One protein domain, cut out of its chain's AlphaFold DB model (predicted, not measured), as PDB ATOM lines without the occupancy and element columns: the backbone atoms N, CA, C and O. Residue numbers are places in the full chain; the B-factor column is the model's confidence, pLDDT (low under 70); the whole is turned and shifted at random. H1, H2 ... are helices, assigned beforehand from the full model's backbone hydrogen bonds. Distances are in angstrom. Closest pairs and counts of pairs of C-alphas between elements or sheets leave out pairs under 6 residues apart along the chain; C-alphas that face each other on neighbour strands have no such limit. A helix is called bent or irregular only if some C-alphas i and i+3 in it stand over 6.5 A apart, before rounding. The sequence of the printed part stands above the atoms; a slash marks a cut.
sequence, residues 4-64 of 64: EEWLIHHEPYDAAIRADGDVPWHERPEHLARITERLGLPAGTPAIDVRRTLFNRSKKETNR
ATOM      1  N   GLU A   4     131.430 136.655 203.541       90.44
ATOM      2  CA  GLU A   4     130.808 136.772 204.867       90.44
ATOM      3  C   GLU A   4     131.532 135.915 205.909       90.44
ATOM      4  O   GLU A   4     131.871 136.409 206.979       90.44
ATOM      5  N   GLU A   5     131.868 134.665 205.572       89.94
ATOM      6  CA  GLU A   5     132.667 133.799 206.452       89.94
ATOM      7  C   GLU A   5     134.051 134.403 206.729       89.94
ATOM      8  O   GLU A   5     134.541 134.381 207.858       89.94
ATOM      9  N   TRP A   6     134.678 134.983 205.701       89.88
ATOM     10  CA  TRP A   6     135.965 135.661 205.842       89.88
ATOM     11  C   TRP A   6     135.875 136.918 206.716       89.88
ATOM     12  O   TRP A   6     136.781 137.162 207.512       89.88
ATOM     13  N   LEU A   7     134.794 137.697 206.603       90.25
ATOM     14  CA  LEU A   7     134.554 138.867 207.451       90.25
ATOM     15  C   LEU A   7     134.412 138.477 208.917       90.25
ATOM     16  O   LEU A   7     135.067 139.087 209.753       90.25
ATOM     17  N   ILE A   8     133.618 137.445 209.218       90.75
ATOM     18  CA  ILE A   8     133.447 136.946 210.590       90.75
ATOM     19  C   ILE A   8     134.798 136.517 211.166       90.75
ATOM     20  O   ILE A   8     135.127 136.853 212.297       90.75
ATOM     21  N   HIS A   9     135.626 135.840 210.370       88.75
ATOM     22  CA  HIS A   9     136.965 135.445 210.803       88.75
ATOM     23  C   HIS A   9     137.909 136.645 211.025       88.75
ATOM     24  O   HIS A   9     138.839 136.564 211.826       88.75
ATOM     25  N   HIS A  10     137.709 137.754 210.310       86.31
ATOM     26  CA  HIS A  10     138.521 138.968 210.446       86.31
ATOM     27  C   HIS A  10     138.011 139.955 211.501       86.31
ATOM     28  O   HIS A  10     138.776 140.822 211.921       86.31
ATOM     29  N   GLU A  11     136.760 139.830 211.936       89.38
ATOM     30  CA  GLU A  11     136.132 140.719 212.916       89.38
ATOM     31  C   GLU A  11     136.932 140.835 214.227       89.38
ATOM     32  O   GLU A  11     137.184 141.969 214.631       89.38
ATOM     33  N   PRO A  12     137.482 139.753 214.819       92.38
ATOM     34  CA  PRO A  12     138.273 139.857 216.046       92.38
ATOM     35  C   PRO A  12     139.533 140.721 215.906       92.38
ATOM     36  O   PRO A  12     139.927 141.408 216.846       92.38
ATOM     37  N   TYR A  13     140.173 140.704 214.731       90.06
ATOM     38  CA  TYR A  13     141.343 141.541 214.457       90.06
ATOM     39  C   TYR A  13     140.950 143.020 214.385       90.06
ATOM     40  O   TYR A  13     141.603 143.869 214.989       90.06
ATOM     41  N   ASP A  14     139.850 143.322 213.695       92.31
ATOM     42  CA  ASP A  14     139.343 144.689 213.583       92.31
ATOM     43  C   ASP A  14     138.850 145.207 214.946       92.31
ATOM     44  O   ASP A  14     139.080 146.366 215.290       92.31
ATOM     45  N   ALA A  15     138.221 144.345 215.748       93.94
ATOM     46  CA  ALA A  15     137.795 144.654 217.108       93.94
ATOM     47  C   ALA A  15     138.979 144.972 218.027       93.94
ATOM     48  O   ALA A  15     138.912 145.946 218.774       93.94
ATOM     49  N   ALA A  16     140.075 144.211 217.942       94.94
ATOM     50  CA  ALA A  16     141.281 144.471 218.725       94.94
ATOM     51  C   ALA A  16     141.899 145.842 218.404       94.94
ATOM     52  O   ALA A  16     142.255 146.578 219.320       94.94
ATOM     53  N   ILE A  17     141.962 146.222 217.122       93.44
ATOM     54  CA  ILE A  17     142.465 147.543 216.705       93.44
ATOM     55  C   ILE A  17     141.579 148.665 217.253       93.44
ATOM     56  O   ILE A  17     142.082 149.651 217.789       93.44
ATOM     57  N   ARG A  18     140.255 148.506 217.163       93.56
ATOM     58  CA  ARG A  18     139.313 149.504 217.691       93.56
ATOM     59  C   ARG A  18     139.361 149.600 219.214       93.56
ATOM     60  O   ARG A  18     139.208 150.693 219.749       93.56
ATOM     61  N   ALA A  19     139.583 148.484 219.909       94.94
ATOM     62  CA  ALA A  19     139.750 148.461 221.360       94.94
ATOM     63  C   ALA A  19     141.018 149.204 221.818       94.94
ATOM     64  O   ALA A  19     141.008 149.800 222.892       94.94
ATOM     65  N   ASP A  20     142.064 149.225 220.988       93.88
ATOM     66  CA  ASP A  20     143.283 150.021 221.197       93.88
ATOM     67  C   ASP A  20     143.077 151.525 220.901       93.88
ATOM     68  O   ASP A  20     143.952 152.349 221.152       93.88
ATOM     69  N   GLY A  21     141.895 151.911 220.400       93.44
ATOM     70  CA  GLY A  21     141.569 153.290 220.025       93.44
ATOM     71  C   GLY A  21     142.047 153.680 218.626       93.44
ATOM     72  O   GLY A  21     142.062 154.866 218.296       93.44
ATOM     73  N   ASP A  22     142.420 152.702 217.800       94.31
ATOM     74  CA  ASP A  22     142.934 152.918 216.454       94.31
ATOM     75  C   ASP A  22     141.939 152.438 215.376       94.31
ATOM     76  O   ASP A  22     140.895 151.840 215.653       94.31
ATOM     77  N   VAL A  23     142.240 152.731 214.110       91.44
ATOM     78  CA  VAL A  23     141.381 152.409 212.964       91.44
ATOM     79  C   VAL A  23     142.000 151.282 212.132       91.44
ATOM     80  O   VAL A  23     143.173 151.376 211.733       91.44
ATOM     81  N   PRO A  24     141.243 150.220 211.797       91.44
ATOM     82  CA  PRO A  24     141.714 149.179 210.898       91.44
ATOM     83  C   PRO A  24     142.259 149.760 209.593       91.44
ATOM     84  O   PRO A  24     141.669 150.648 208.981       91.44
ATOM     85  N   TRP A  25     143.401 149.248 209.134       87.19
ATOM     86  CA  TRP A  25     144.133 149.816 207.994       87.19
ATOM     87  C   TRP A  25     143.300 149.936 206.710       87.19
ATOM     88  O   TRP A  25     143.615 150.765 205.867       87.19
ATOM     89  N   HIS A  26     142.274 149.108 206.532       84.81
ATOM     90  CA  HIS A  26     141.403 149.123 205.358       84.81
ATOM     91  C   HIS A  26     140.226 150.104 205.495       84.81
ATOM     92  O   HIS A  26     139.511 150.305 204.523       84.81
ATOM     93  N   GLU A  27     140.009 150.698 206.671       87.44
ATOM     94  CA  GLU A  27     139.052 151.792 206.905       87.44
ATOM     95  C   GLU A  27     139.740 153.166 206.858       87.44
ATOM     96  O   GLU A  27     139.071 154.196 206.788       87.44
ATOM     97  N   ARG A  28     141.081 153.202 206.847       90.44
ATOM     98  CA  ARG A  28     141.847 154.452 206.769       90.44
ATOM     99  C   ARG A  28     141.685 155.123 205.399       90.44
ATOM    100  O   ARG A  28     141.892 154.453 204.381       90.44
ATOM    101  N   PRO A  29     141.412 156.440 205.335       86.94
ATOM    102  CA  PRO A  29     141.180 157.151 204.074       86.94
ATOM    103  C   PRO A  29     142.350 157.054 203.088       86.94
ATOM    104  O   PRO A  29     142.148 156.837 201.894       86.94
ATOM    105  N   GLU A  30     143.582 157.163 203.591       88.25
ATOM    106  CA  GLU A  30     144.811 157.099 202.789       88.25
ATOM    107  C   GLU A  30     145.003 155.731 202.116       88.25
ATOM    108  O   GLU A  30     145.418 155.626 200.959       88.25
ATOM    109  N   HIS A  31     144.643 154.662 202.823       88.75
ATOM    110  CA  HIS A  31     144.706 153.305 202.314       88.75
ATOM    111  C   HIS A  31     143.553 153.030 201.362       88.75
ATOM    112  O   HIS A  31     143.792 152.456 200.302       88.75
ATOM    113  N   LEU A  32     142.337 153.471 201.695       89.31
ATOM    114  CA  LEU A  32     141.182 153.344 200.814       89.31
ATOM    115  C   LEU A  32     141.450 153.986 199.461       89.31
ATOM    116  O   LEU A  32     141.326 153.288 198.462       89.31
ATOM    117  N   ALA A  33     141.912 155.239 199.423       89.12
ATOM    118  CA  ALA A  33     142.223 155.938 198.177       89.12
ATOM    119  C   ALA A  33     143.242 155.167 197.319       89.12
ATOM    120  O   ALA A  33     143.010 154.912 196.133       89.12
ATOM    121  N   ARG A  34     144.339 154.711 197.938       90.50
ATOM    122  CA  ARG A  34     145.388 153.942 197.252       90.50
ATOM    123  C   ARG A  34     144.879 152.597 196.729       90.50
ATOM    124  O   ARG A  34     145.262 152.158 195.647       90.50
ATOM    125  N   ILE A  35     144.039 151.909 197.499       90.56
ATOM    126  CA  ILE A  35     143.487 150.609 197.103       90.56
ATOM    127  C   ILE A  35     142.437 150.795 196.009       90.56
ATOM    128  O   ILE A  35     142.456 150.037 195.043       90.56
ATOM    129  N   THR A  36     141.554 151.791 196.118       91.00
ATOM    130  CA  THR A  36     140.560 152.086 195.080       91.00
ATOM    131  C   THR A  36     141.240 152.424 193.763       91.00
ATOM    132  O   THR A  36     140.869 151.847 192.747       91.00
ATOM    133  N   GLU A  37     142.303 153.232 193.780       91.88
ATOM    134  CA  GLU A  37     143.102 153.530 192.586       91.88
ATOM    135  C   GLU A  37     143.713 152.253 191.989       91.88
ATOM    136  O   GLU A  37     143.513 151.950 190.812       91.88
ATOM    137  N   ARG A  38     144.373 151.429 192.815       91.12
ATOM    138  CA  ARG A  38     144.974 150.157 192.377       91.12
ATOM    139  C   ARG A  38     143.950 149.162 191.818       91.12
ATOM    140  O   ARG A  38     144.301 148.313 190.996       91.12
ATOM    141  N   LEU A  39     142.714 149.205 192.307       89.56
ATOM    142  CA  LEU A  39     141.619 148.342 191.863       89.56
ATOM    143  C   LEU A  39     140.803 148.947 190.711       89.56
ATOM    144  O   LEU A  39     139.949 148.244 190.174       89.56
ATOM    145  N   GLY A  40     141.053 150.202 190.320       91.88
ATOM    146  CA  GLY A  40     140.245 150.922 189.332       91.88
ATOM    147  C   GLY A  40     138.819 151.221 189.810       91.88
ATOM    148  O   GLY A  40     137.903 151.306 188.996       91.88
ATOM    149  N   LEU A  41     138.613 151.326 191.125       90.50
ATOM    150  CA  LEU A  41     137.324 151.641 191.737       90.50
ATOM    151  C   LEU A  41     137.136 153.162 191.870       90.50
ATOM    152  O   LEU A  41     138.120 153.882 192.061       90.50
ATOM    153  N   PRO A  42     135.888 153.665 191.830       89.88
ATOM    154  CA  PRO A  42     135.602 155.075 192.069       89.88
ATOM    155  C   PRO A  42     136.130 155.562 193.424       89.88
ATOM    156  O   PRO A  42     136.054 154.853 194.435       89.88
ATOM    157  N   ALA A  43     136.609 156.806 193.466       84.56
ATOM    158  CA  ALA A  43     136.928 157.467 194.725       84.56
ATOM    159  C   ALA A  43     135.671 157.549 195.610       84.56
ATOM    160  O   ALA A  43     134.577 157.828 195.123       84.56
ATOM    161  N   GLY A  44     135.824 157.281 196.908       83.44
ATOM    162  CA  GLY A  44     134.697 157.222 197.845       83.44
ATOM    163  C   GLY A  44     133.935 155.894 197.845       83.44
ATOM    164  O   GLY A  44     132.901 155.797 198.504       83.44
ATOM    165  N   THR A  45     134.434 154.862 197.155       88.94
ATOM    166  CA  THR A  45     133.890 153.503 197.299       88.94
ATOM    167  C   THR A  45     133.921 153.083 198.779       88.94
ATOM    168  O   THR A  45     134.975 153.209 199.412       88.94
ATOM    169  N   PRO A  46     132.811 152.567 199.343       89.19
ATOM    170  CA  PRO A  46     132.764 152.133 200.734       89.19
ATOM    171  C   PRO A  46     133.839 151.091 201.062       89.19
ATOM    172  O   PRO A  46     134.115 150.191 200.265       89.19
ATOM    173  N   ALA A  47     134.406 151.152 202.271       88.25
ATOM    174  CA  ALA A  47     135.466 150.234 202.695       88.25
ATOM    175  C   ALA A  47     135.070 148.754 202.558       88.25
ATOM    176  O   ALA A  47     135.882 147.918 202.158       88.25
ATOM    177  N   ILE A  48     133.801 148.433 202.819       90.50
ATOM    178  CA  ILE A  48     133.271 147.074 202.691       90.50
ATOM    179  C   ILE A  48     133.314 146.556 201.243       90.50
ATOM    180  O   ILE A  48     133.670 145.401 201.009       90.50
ATOM    181  N   ASP A  49     133.043 147.416 200.260       90.88
ATOM    182  CA  ASP A  49     133.086 147.072 198.836       90.88
ATOM    183  C   ASP A  49     134.519 146.904 198.333       90.88
ATOM    184  O   ASP A  49     134.817 145.998 197.543       90.88
ATOM    185  N   VAL A  50     135.434 147.723 198.855       90.62
ATOM    186  CA  VAL A  50     136.871 147.574 198.617       90.62
ATOM    187  C   VAL A  50     137.363 146.230 199.167       90.62
ATOM    188  O   VAL A  50     138.008 145.471 198.439       90.62
ATOM    189  N   ARG A  51     136.999 145.878 200.411       90.94
ATOM    190  CA  ARG A  51     137.330 144.573 201.020       90.94
ATOM    191  C   ARG A  51     136.774 143.412 200.202       90.94
ATOM    192  O   ARG A  51     137.497 142.453 199.943       90.94
ATOM    193  N   ARG A  52     135.523 143.508 199.745       91.81
ATOM    194  CA  ARG A  52     134.889 142.482 198.905       91.81
ATOM    195  C   ARG A  52     135.637 142.284 197.589       91.81
ATOM    196  O   ARG A  52     135.867 141.151 197.169       91.81
ATOM    197  N   THR A  53     136.073 143.371 196.959       91.56
ATOM    198  CA  THR A  53     136.860 143.315 195.719       91.56
ATOM    199  C   THR A  53     138.232 142.675 195.943       91.56
ATOM    200  O   THR A  53     138.633 141.808 195.164       91.56
ATOM    201  N   LEU A  54     138.928 143.038 197.027       89.69
ATOM    202  CA  LEU A  54     140.200 142.416 197.414       89.69
ATOM    203  C   LEU A  54     140.048 140.913 197.663       89.69
ATOM    204  O   LEU A  54     140.837 140.122 197.147       89.69
ATOM    205  N   PHE A  55     139.010 140.517 198.401       90.62
ATOM    206  CA  PHE A  55     138.700 139.116 198.665       90.62
ATOM    207  C   PHE A  55     138.467 138.333 197.367       90.62
ATOM    208  O   PHE A  55     139.088 137.293 197.142       90.62
ATOM    209  N   ASN A  56     137.627 138.863 196.472       89.62
ATOM    210  CA  ASN A  56     137.332 138.236 195.185       89.62
ATOM    211  C   ASN A  56     138.586 138.084 194.312       89.62
ATOM    212  O   ASN A  56     138.757 137.062 193.648       89.62
ATOM    213  N   ARG A  57     139.474 139.085 194.320       87.88
ATOM    214  CA  ARG A  57     140.747 139.034 193.593       87.88
ATOM    215  C   ARG A  57     141.685 137.977 194.175       87.88
ATOM    216  O   ARG A  57     142.159 137.134 193.422       87.88
ATOM    217  N   SER A  58     141.854 137.955 195.497       84.06
ATOM    218  CA  SER A  58     142.657 136.942 196.190       84.06
ATOM    219  C   SER A  58     142.157 135.528 195.889       84.06
ATOM    220  O   SER A  58     142.951 134.665 195.533       84.06
ATOM    221  N   LYS A  59     140.840 135.289 195.921       81.00
ATOM    222  CA  LYS A  59     140.272 133.978 195.573       81.00
ATOM    223  C   LYS A  59     140.497 133.589 194.114       81.00
ATOM    224  O   LYS A  59     140.744 132.416 193.858       81.00
ATOM    225  N   LYS A  60     140.456 134.536 193.173       75.19
ATOM    226  CA  LYS A  60     140.813 134.266 191.769       75.19
ATOM    227  C   LYS A  60     142.293 133.918 191.597       75.19
ATOM    228  O   LYS A  60     142.607 133.071 190.772       75.19
ATOM    229  N   GLU A  61     143.182 134.556 192.355       65.06
ATOM    230  CA  GLU A  61     144.628 134.306 192.288       65.06
ATOM    231  C   GLU A  61     145.036 133.000 192.986       65.06
ATOM    232  O   GLU A  61     145.936 132.319 192.512       65.06
ATOM    233  N   THR A  62     144.360 132.618 194.073       59.75
ATOM    234  CA  THR A  62     144.643 131.379 194.821       59.75
ATOM    235  C   THR A  62     144.104 130.112 194.143       59.75
ATOM    236  O   THR A  62     144.581 129.026 194.444       59.75
ATOM    237  N   ASN A  63     143.129 130.221 193.235       58.31
ATOM    238  CA  ASN A  63     142.527 129.069 192.544       58.31
ATOM    239  C   ASN A  63     143.154 128.783 191.160       58.31
ATOM    240  O   ASN A  63     142.493 128.189 190.307       58.31
ATOM    241  N   ARG A  64     144.382 129.263 190.925       46.94
ATOM    242  CA  ARG A  64     145.154 129.084 189.690       46.94
ATOM    243  C   ARG A  64     146.250 128.044 189.891       46.94
ATOM    244  O   ARG A  64     146.490 127.297 188.921       46.94
TER     245      ARG A  64
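This is residues 4 to 64 of the 64 residues of an uncharacterized protein of Mycobacterium avium subsp. hominissuis (UniProt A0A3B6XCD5). H2 and H3 make a V that opens from the beginnings of the two helices, and the kinked helix H1 lies near H3 without touching either arm of the V. The whole is a flat, open arrangement with few contacts between helices, and its last residues, 58 to 64, stick out. The printed part has 61 residues with three named helices, in the order H1, H2, H3, and no named strand; its class is all helix. It is only just compact, close to loose, with a radius of gyration of the C-alphas of 12.5 A and spans of 36 by 26 by 14 A.

H1, residues 4 to 19, begins at C-alpha 4 (130.808, 136.772, 204.867) and is 22.1 A long. It has a kink of 37 degrees near residue 11 and is irregular, but only just: C-alphas 9 and 12 are 7.0 A apart. H2, residues 29 to 39, begins at C-alpha 29 (141.180, 157.151, 204.074) and is 15.1 A long. H3, residues 47 to 62, is 22.4 A long and ends at C-alpha 62 (144.643, 131.379, 194.821).

H1 touches no helix. H1 and H3 are near each other, with 7 pairs of C-alphas within 10 A. H1 and H2 are apart. H2 and H3 touch, H3 with residues 47 to 53 alone; their closest C-alphas are those of Leu 32 and Ala 47, 6.8 A apart. They run the same way at a steep tilt of 42 degrees. In H2 and H3 every O i to N i+4 pair is within hydrogen-bond range; in H1, 10 of 12 are.

The two C-alphas farthest apart are those of Gly 21 and Arg 64, at 39.0 A. The printed part has no cut. The links from H1 to H2, 9 residues, and from H2 to H3, 7 residues, are short. Residues 58 to 64, of which 58 to 62 belong to H3, stand free. The mean pLDDT of the printed part is 87.6; residues 61 to 64 are under 70.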